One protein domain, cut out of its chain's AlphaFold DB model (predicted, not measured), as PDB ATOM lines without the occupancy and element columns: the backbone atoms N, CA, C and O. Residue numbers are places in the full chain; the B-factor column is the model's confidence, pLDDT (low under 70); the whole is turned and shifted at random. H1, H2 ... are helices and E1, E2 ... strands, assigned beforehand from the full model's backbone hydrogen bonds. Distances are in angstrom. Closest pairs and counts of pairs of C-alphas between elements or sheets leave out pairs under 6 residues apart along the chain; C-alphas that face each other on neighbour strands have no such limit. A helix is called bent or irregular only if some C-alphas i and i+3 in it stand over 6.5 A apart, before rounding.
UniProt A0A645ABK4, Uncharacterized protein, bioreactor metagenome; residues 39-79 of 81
ATOM      1  N   VAL A  39     -41.414 -43.796  18.614       95.12
ATOM      2  CA  VAL A  39     -41.351 -42.322  18.654       95.12
ATOM      3  C   VAL A  39     -40.378 -41.795  19.719       95.12
ATOM      4  O   VAL A  39     -39.729 -40.777  19.513       95.12
ATOM      5  N   CYS A  40     -40.182 -42.520  20.829       94.81
ATOM      6  CA  CYS A  40     -39.247 -42.113  21.882       94.81
ATOM      7  C   CYS A  40     -37.782 -42.136  21.422       94.81
ATOM      8  O   CYS A  40     -36.963 -41.441  22.015       94.81
ATOM      9  N   ARG A  41     -37.447 -42.955  20.418       92.62
ATOM     10  CA  ARG A  41     -36.083 -43.086  19.882       92.62
ATOM     11  C   ARG A  41     -35.751 -41.999  18.862       92.62
ATOM     12  O   ARG A  41     -34.577 -41.759  18.625       92.62
ATOM     13  N   HIS A  42     -36.774 -41.344  18.320       92.44
ATOM     14  CA  HIS A  42     -36.642 -40.446  17.175       92.44
ATOM     15  C   HIS A  42     -37.077 -39.005  17.464       92.44
ATOM     16  O   HIS A  42     -36.705 -38.117  16.714       92.44
ATOM     17  N   ALA A  43     -37.870 -38.764  18.517       93.56
ATOM     18  CA  ALA A  43     -38.406 -37.435  18.810       93.56
ATOM     19  C   ALA A  43     -38.531 -37.147  20.315       93.56
ATOM     20  O   ALA A  43     -38.822 -38.036  21.133       93.56
ATOM     21  N   TYR A  44     -38.364 -35.875  20.683       92.75
ATOM     22  CA  TYR A  44     -38.606 -35.382  22.040       92.75
ATOM     23  C   TYR A  44     -40.115 -35.157  22.284       92.75
ATOM     24  O   TYR A  44     -40.780 -34.541  21.449       92.75
ATOM     25  N   PRO A  45     -40.689 -35.649  23.400       93.88
ATOM     26  CA  PRO A  45     -42.121 -35.519  23.665       93.88
ATOM     27  C   PRO A  45     -42.532 -34.076  23.987       93.88
ATOM     28  O   PRO A  45     -41.823 -33.393  24.729       93.88
ATOM     29  N   PRO A  46     -43.709 -33.617  23.527       94.06
ATOM     30  CA  PRO A  46     -44.244 -32.332  23.953       94.06
ATOM     31  C   PRO A  46     -44.650 -32.367  25.430       94.06
ATOM     32  O   PRO A  46     -45.003 -33.420  25.973       94.06
ATOM     33  N   VAL A  47     -44.646 -31.193  26.062       95.31
ATOM     34  CA  VAL A  47     -45.190 -31.012  27.410       95.31
ATOM     35  C   VAL A  47     -46.712 -31.110  27.352       95.31
ATOM     36  O   VAL A  47     -47.360 -30.482  26.515       95.31
ATOM     37  N   LYS A  48     -47.283 -31.908  28.249       94.81
ATOM     38  CA  LYS A  48     -48.718 -32.080  28.430       94.81
ATOM     39  C   LYS A  48     -49.105 -31.743  29.862       94.81
ATOM     40  O   LYS A  48     -48.569 -32.331  30.799       94.81
ATOM     41  N   ASP A  49     -50.076 -30.852  30.008       95.00
ATOM     42  CA  ASP A  49     -50.709 -30.553  31.291       95.00
ATOM     43  C   ASP A  49     -51.699 -31.674  31.657       95.00
ATOM     44  O   ASP A  49     -52.576 -32.050  30.871       95.00
ATOM     45  N   LEU A  50     -51.527 -32.249  32.845       94.06
ATOM     46  CA  LEU A  50     -52.412 -33.250  33.448       94.06
ATOM     47  C   LEU A  50     -53.416 -32.614  34.429       94.06
ATOM     48  O   LEU A  50     -54.237 -33.315  35.027       94.06
ATOM     49  N   GLY A  51     -53.364 -31.294  34.587       94.75
ATOM     50  CA  GLY A  51     -54.159 -30.484  35.490       94.75
ATOM     51  C   GLY A  51     -53.526 -30.333  36.873       94.75
ATOM     52  O   GLY A  51     -52.655 -31.098  37.297       94.75
ATOM     53  N   LYS A  52     -54.024 -29.346  37.628       92.81
ATOM     54  CA  LYS A  52     -53.585 -29.046  39.007       92.81
ATOM     55  C   LYS A  52     -52.086 -28.712  39.114       92.81
ATOM     56  O   LYS A  52     -51.471 -29.012  40.131       92.81
ATOM     57  N   GLY A  53     -51.515 -28.106  38.070       94.00
ATOM     58  CA  GLY A  53     -50.095 -27.746  38.015       94.00
ATOM     59  C   GLY A  53     -49.153 -28.930  37.777       94.00
ATOM     60  O   GLY A  53     -47.960 -28.806  38.037       94.00
ATOM     61  N   HIS A  54     -49.665 -30.079  37.325       95.56
ATOM     62  CA  HIS A  54     -48.840 -31.230  36.970       95.56
ATOM     63  C   HIS A  54     -48.630 -31.302  35.465       95.56
ATOM     64  O   HIS A  54     -49.576 -31.517  34.712       95.56
ATOM     65  N   GLU A  55     -47.376 -31.233  35.044       97.00
ATOM     66  CA  GLU A  55     -46.990 -31.337  33.640       97.00
ATOM     67  C   GLU A  55     -46.122 -32.573  33.401       97.00
ATOM     68  O   GLU A  55     -45.386 -33.030  34.280       97.00
ATOM     69  N   VAL A  56     -46.208 -33.131  32.193       96.38
ATOM     70  CA  VAL A  56     -45.405 -34.282  31.780       96.38
ATOM     71  C   VAL A  56     -44.907 -34.129  30.347       96.38
ATOM     72  O   VAL A  56     -45.675 -33.812  29.447       96.38
ATOM     73  N   ALA A  57     -43.633 -34.433  30.111       95.69
ATOM     74  CA  ALA A  57     -43.061 -34.586  28.774       95.69
ATOM     75  C   ALA A  57     -42.857 -36.083  28.486       95.69
ATOM     76  O   ALA A  57     -41.766 -36.628  28.653       95.69
ATOM     77  N   CYS A  58     -43.933 -36.795  28.140       96.12
ATOM     78  CA  CYS A  58     -43.868 -38.232  27.866       96.12
ATOM     79  C   CYS A  58     -44.871 -38.660  26.796       96.12
ATOM     80  O   CYS A  58     -46.078 -38.465  26.942       96.12
ATOM     81  N   TRP A  59     -44.363 -39.360  25.778       96.31
ATOM     82  CA  TRP A  59     -45.154 -39.903  24.677       96.31
ATOM     83  C   TRP A  59     -46.286 -40.826  25.130       96.31
ATOM     84  O   TRP A  59     -47.289 -40.934  24.437       96.31
ATOM     85  N   LEU A  60     -46.168 -41.470  26.297       95.94
ATOM     86  CA  LEU A  60     -47.240 -42.299  26.856       95.94
ATOM     87  C   LEU A  60     -48.545 -41.513  27.055       95.94
ATOM     88  O   LEU A  60     -49.624 -42.084  26.935       95.94
ATOM     89  N   TYR A  61     -48.438 -40.217  27.354       95.62
ATOM     90  CA  TYR A  61     -49.580 -39.344  27.594       95.62
ATOM     91  C   TYR A  61     -49.959 -38.508  26.369       95.62
ATOM     92  O   TYR A  61     -51.006 -37.866  26.392       95.62
ATOM     93  N   SER A  62     -49.163 -38.506  25.300       93.69
ATOM     94  CA  SER A  62     -49.498 -37.826  24.045       93.69
ATOM     95  C   SER A  62     -50.576 -38.589  23.271       93.69
ATOM     96  O   SER A  62     -50.675 -39.814  23.360       93.69
ATOM     97  N   ASP A  63     -51.383 -37.869  22.497       93.88
ATOM     98  CA  ASP A  63     -52.338 -38.473  21.569       93.88
ATOM     99  C   ASP A  63     -51.637 -39.079  20.337       93.88
ATOM    100  O   ASP A  63     -50.490 -38.756  20.012       93.88
ATOM    101  N   GLU A  64     -52.339 -39.978  19.647       92.19
ATOM    102  CA  GLU A  64     -51.808 -40.689  18.479       92.19
ATOM    103  C   GLU A  64     -51.487 -39.760  17.302       92.19
ATOM    104  O   GLU A  64     -50.521 -40.005  16.581       92.19
ATOM    105  N   ALA A  65     -52.239 -38.669  17.118       93.06
ATOM    106  CA  ALA A  65     -51.973 -37.724  16.035       93.06
ATOM    107  C   ALA A  65     -50.628 -37.012  16.249       93.06
ATOM    108  O   ALA A  65     -49.826 -36.905  15.318       93.06
ATOM    109  N   THR A  66     -50.340 -36.611  17.486       93.31
ATOM    110  CA  THR A  66     -49.064 -36.016  17.888       93.31
ATOM    111  C   THR A  66     -47.905 -37.001  17.705       93.31
ATOM    112  O   THR A  66     -46.882 -36.632  17.127       93.31
ATOM    113  N   LYS A  67     -48.060 -38.269  18.115       93.56
ATOM    114  CA  LYS A  67     -47.031 -39.308  17.897       93.56
ATOM    115  C   LYS A  67     -46.760 -39.540  16.409       93.56
ATOM    116  O   LYS A  67     -45.607 -39.591  15.989       93.56
ATOM    117  N   ALA A  68     -47.821 -39.661  15.609       91.62
ATOM    118  CA  ALA A  68     -47.723 -39.901  14.173       91.62
ATOM    119  C   ALA A  68     -47.067 -38.726  13.438       91.62
ATOM    120  O   ALA A  68     -46.315 -38.942  12.492       91.62
ATOM    121  N   LYS A  69     -47.333 -37.488  13.866       92.44
ATOM    122  CA  LYS A  69     -46.670 -36.297  13.330       92.44
ATOM    123  C   LYS A  69     -45.166 -36.328  13.617       92.44
ATOM    124  O   LYS A  69     -44.385 -36.214  12.679       92.44
ATOM    125  N   ALA A  70     -44.775 -36.573  14.866       91.12
ATOM    126  CA  ALA A  70     -43.368 -36.602  15.264       91.12
ATOM    127  C   ALA A  70     -42.561 -37.689  14.533       91.12
ATOM    128  O   ALA A  70     -41.445 -37.443  14.086       91.12
ATOM    129  N   LEU A  71     -43.147 -38.874  14.330       89.69
ATOM    130  CA  LEU A  71     -42.527 -39.935  13.528       89.69
ATOM    131  C   LEU A  71     -42.358 -39.544  12.053       89.69
ATOM    132  O   LEU A  71     -41.394 -39.959  11.416       89.69
ATOM    133  N   LYS A  72     -43.275 -38.756  11.482       88.25
ATOM    134  CA  LYS A  72     -43.127 -38.258  10.106       88.25
ATOM    135  C   LYS A  72     -42.008 -37.226  10.000       88.25
ATOM    136  O   LYS A  72     -41.259 -37.279   9.036       88.25
ATOM    137  N   GLU A  73     -41.899 -36.324  10.970       84.81
ATOM    138  CA  GLU A  73     -40.886 -35.261  10.992       84.81
ATOM    139  C   GLU A  73     -39.471 -35.826  11.176       84.81
ATOM    140  O   GLU A  73     -38.578 -35.475  10.409       84.81
ATOM    141  N   ALA A  74     -39.292 -36.799  12.073       79.56
ATOM    142  CA  ALA A  74     -37.998 -37.456  12.266       79.56
ATOM    143  C   ALA A  74     -37.482 -38.169  10.997       79.56
ATOM    144  O   ALA A  74     -36.292 -38.135  10.697       79.56
ATOM    145  N   ASN A  75     -38.383 -38.746  10.192       71.38
ATOM    146  CA  ASN A  75     -38.032 -39.371   8.910       71.38
ATOM    147  C   ASN A  75     -37.660 -38.357   7.804       71.38
ATOM    148  O   ASN A  75     -37.161 -38.752   6.749       71.38
ATOM    149  N   VAL A  76     -37.938 -37.063   7.998       64.19
ATOM    150  CA  VAL A  76     -37.569 -35.996   7.053       64.19
ATOM    151  C   VAL A  76     -36.162 -35.471   7.349       64.19
ATOM    152  O   VAL A  76     -35.414 -35.213   6.408       64.19
ATOM    153  N   GLU A  77     -35.770 -35.374   8.622       57.19
ATOM    154  CA  GLU A  77     -34.438 -34.901   9.034       57.19
ATOM    155  C   GLU A  77     -33.315 -35.885   8.662       57.19
ATOM    156  O   GLU A  77     -32.244 -35.449   8.245       57.19
ATOM    157  N   GLU A  78     -33.580 -37.197   8.661       53.72
ATOM    158  CA  GLU A  78     -32.641 -38.212   8.144       53.72
ATOM    159  C   GLU A  78     -32.372 -38.098   6.630       53.72
ATOM    160  O   GLU A  78     -31.381 -38.631   6.136       53.72
ATOM    161  N   LYS A  79     -33.227 -37.398   5.872       48.97
ATOM    162  CA  LYS A  79     -33.107 -37.245   4.411       48.97
ATOM    163  C   LYS A  79     -32.425 -35.946   3.968       48.97
ATOM    164  O   LYS A  79     -32.281 -35.729   2.765       48.97
TER     165      LYS A  79
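AT A GLANCE: This is residues 39 to 79 of the 81 residues of an uncharacterized protein of bioreactor metagenome (UniProt A0A645ABK4). The domain is a thin rod with a two-stranded hairpin, E1 and E2, at one end and a helix, H2, making the other end, with the short helix H1 packed on the side of H2. Two stretches of chain, residues 43 to 46 and residues 58 to 63, join the hairpin to the helical end. The printed part has 41 residues, with two named helices and two named strands in the order H1, E1, E2, H2 along the chain. The sheet has the order E1 - E2 and is antiparallel, and the class is mixed, helices and strands. The whole is loose, with a radius of gyration of the C-alphas of 11.5 A, and the C-alphas span 41 by 15 by 11 A.

IN THESE COORDINATES: The printed part begins with H1, residues 39 to 42, whose first C-alpha, that of Val 39, is at (-41.351, -42.322, 18.654). E1, residues 47 to 51, is 12.1 A long from first to last C-alpha, and C-alpha 51 is at (-54.159, -30.484, 35.490). E2, residues 54 to 57, is 10.6 A long. H2, residues 64 to 77, is 20.6 A long and ends at C-alpha 77, at (-34.438, -34.901, 9.034).

HOW THE PARTS SIT: H1 and H2 touch, with 6 pairs of C-alphas within 8 A; the closest C-alphas are those of Val 39 and Leu 71, 5.8 A apart. Their centres are 9.3 A apart. A tight link of four residues joins H1 to E1. E1 and E2 are antiparallel neighbours and form a hairpin, with 156 degrees between their N-to-C directions and a tight link of two residues. The C-alphas of Val 47 and Ala 57 face each other at 4.4 A. Across the pair, N 48 and O 56 are within hydrogen-bond range at 2.8 A, and so are N 56 and O 48 at 2.9 A. H1 and E2 are apart, and so are E1 and H2. In H2 every O i to N i+4 pair is within hydrogen-bond range, while H1, with 4 residues, is too short for such a pair. Neither helix is bent.

THE WHOLE: The two C-alphas farthest apart are those of Lys 52 and Lys 79, at 41.0 A, while the first and last printed C-alphas, those of Val 39 and Lys 79, are 17.2 A apart. The printed part has no cut. The link from E2 to H2, six residues, is short, and no link is long. The mean pLDDT of the printed part is 89.1; the model's confidence is low, under 70, at residues 76 to 79, of which 76 and 77 belong to H2.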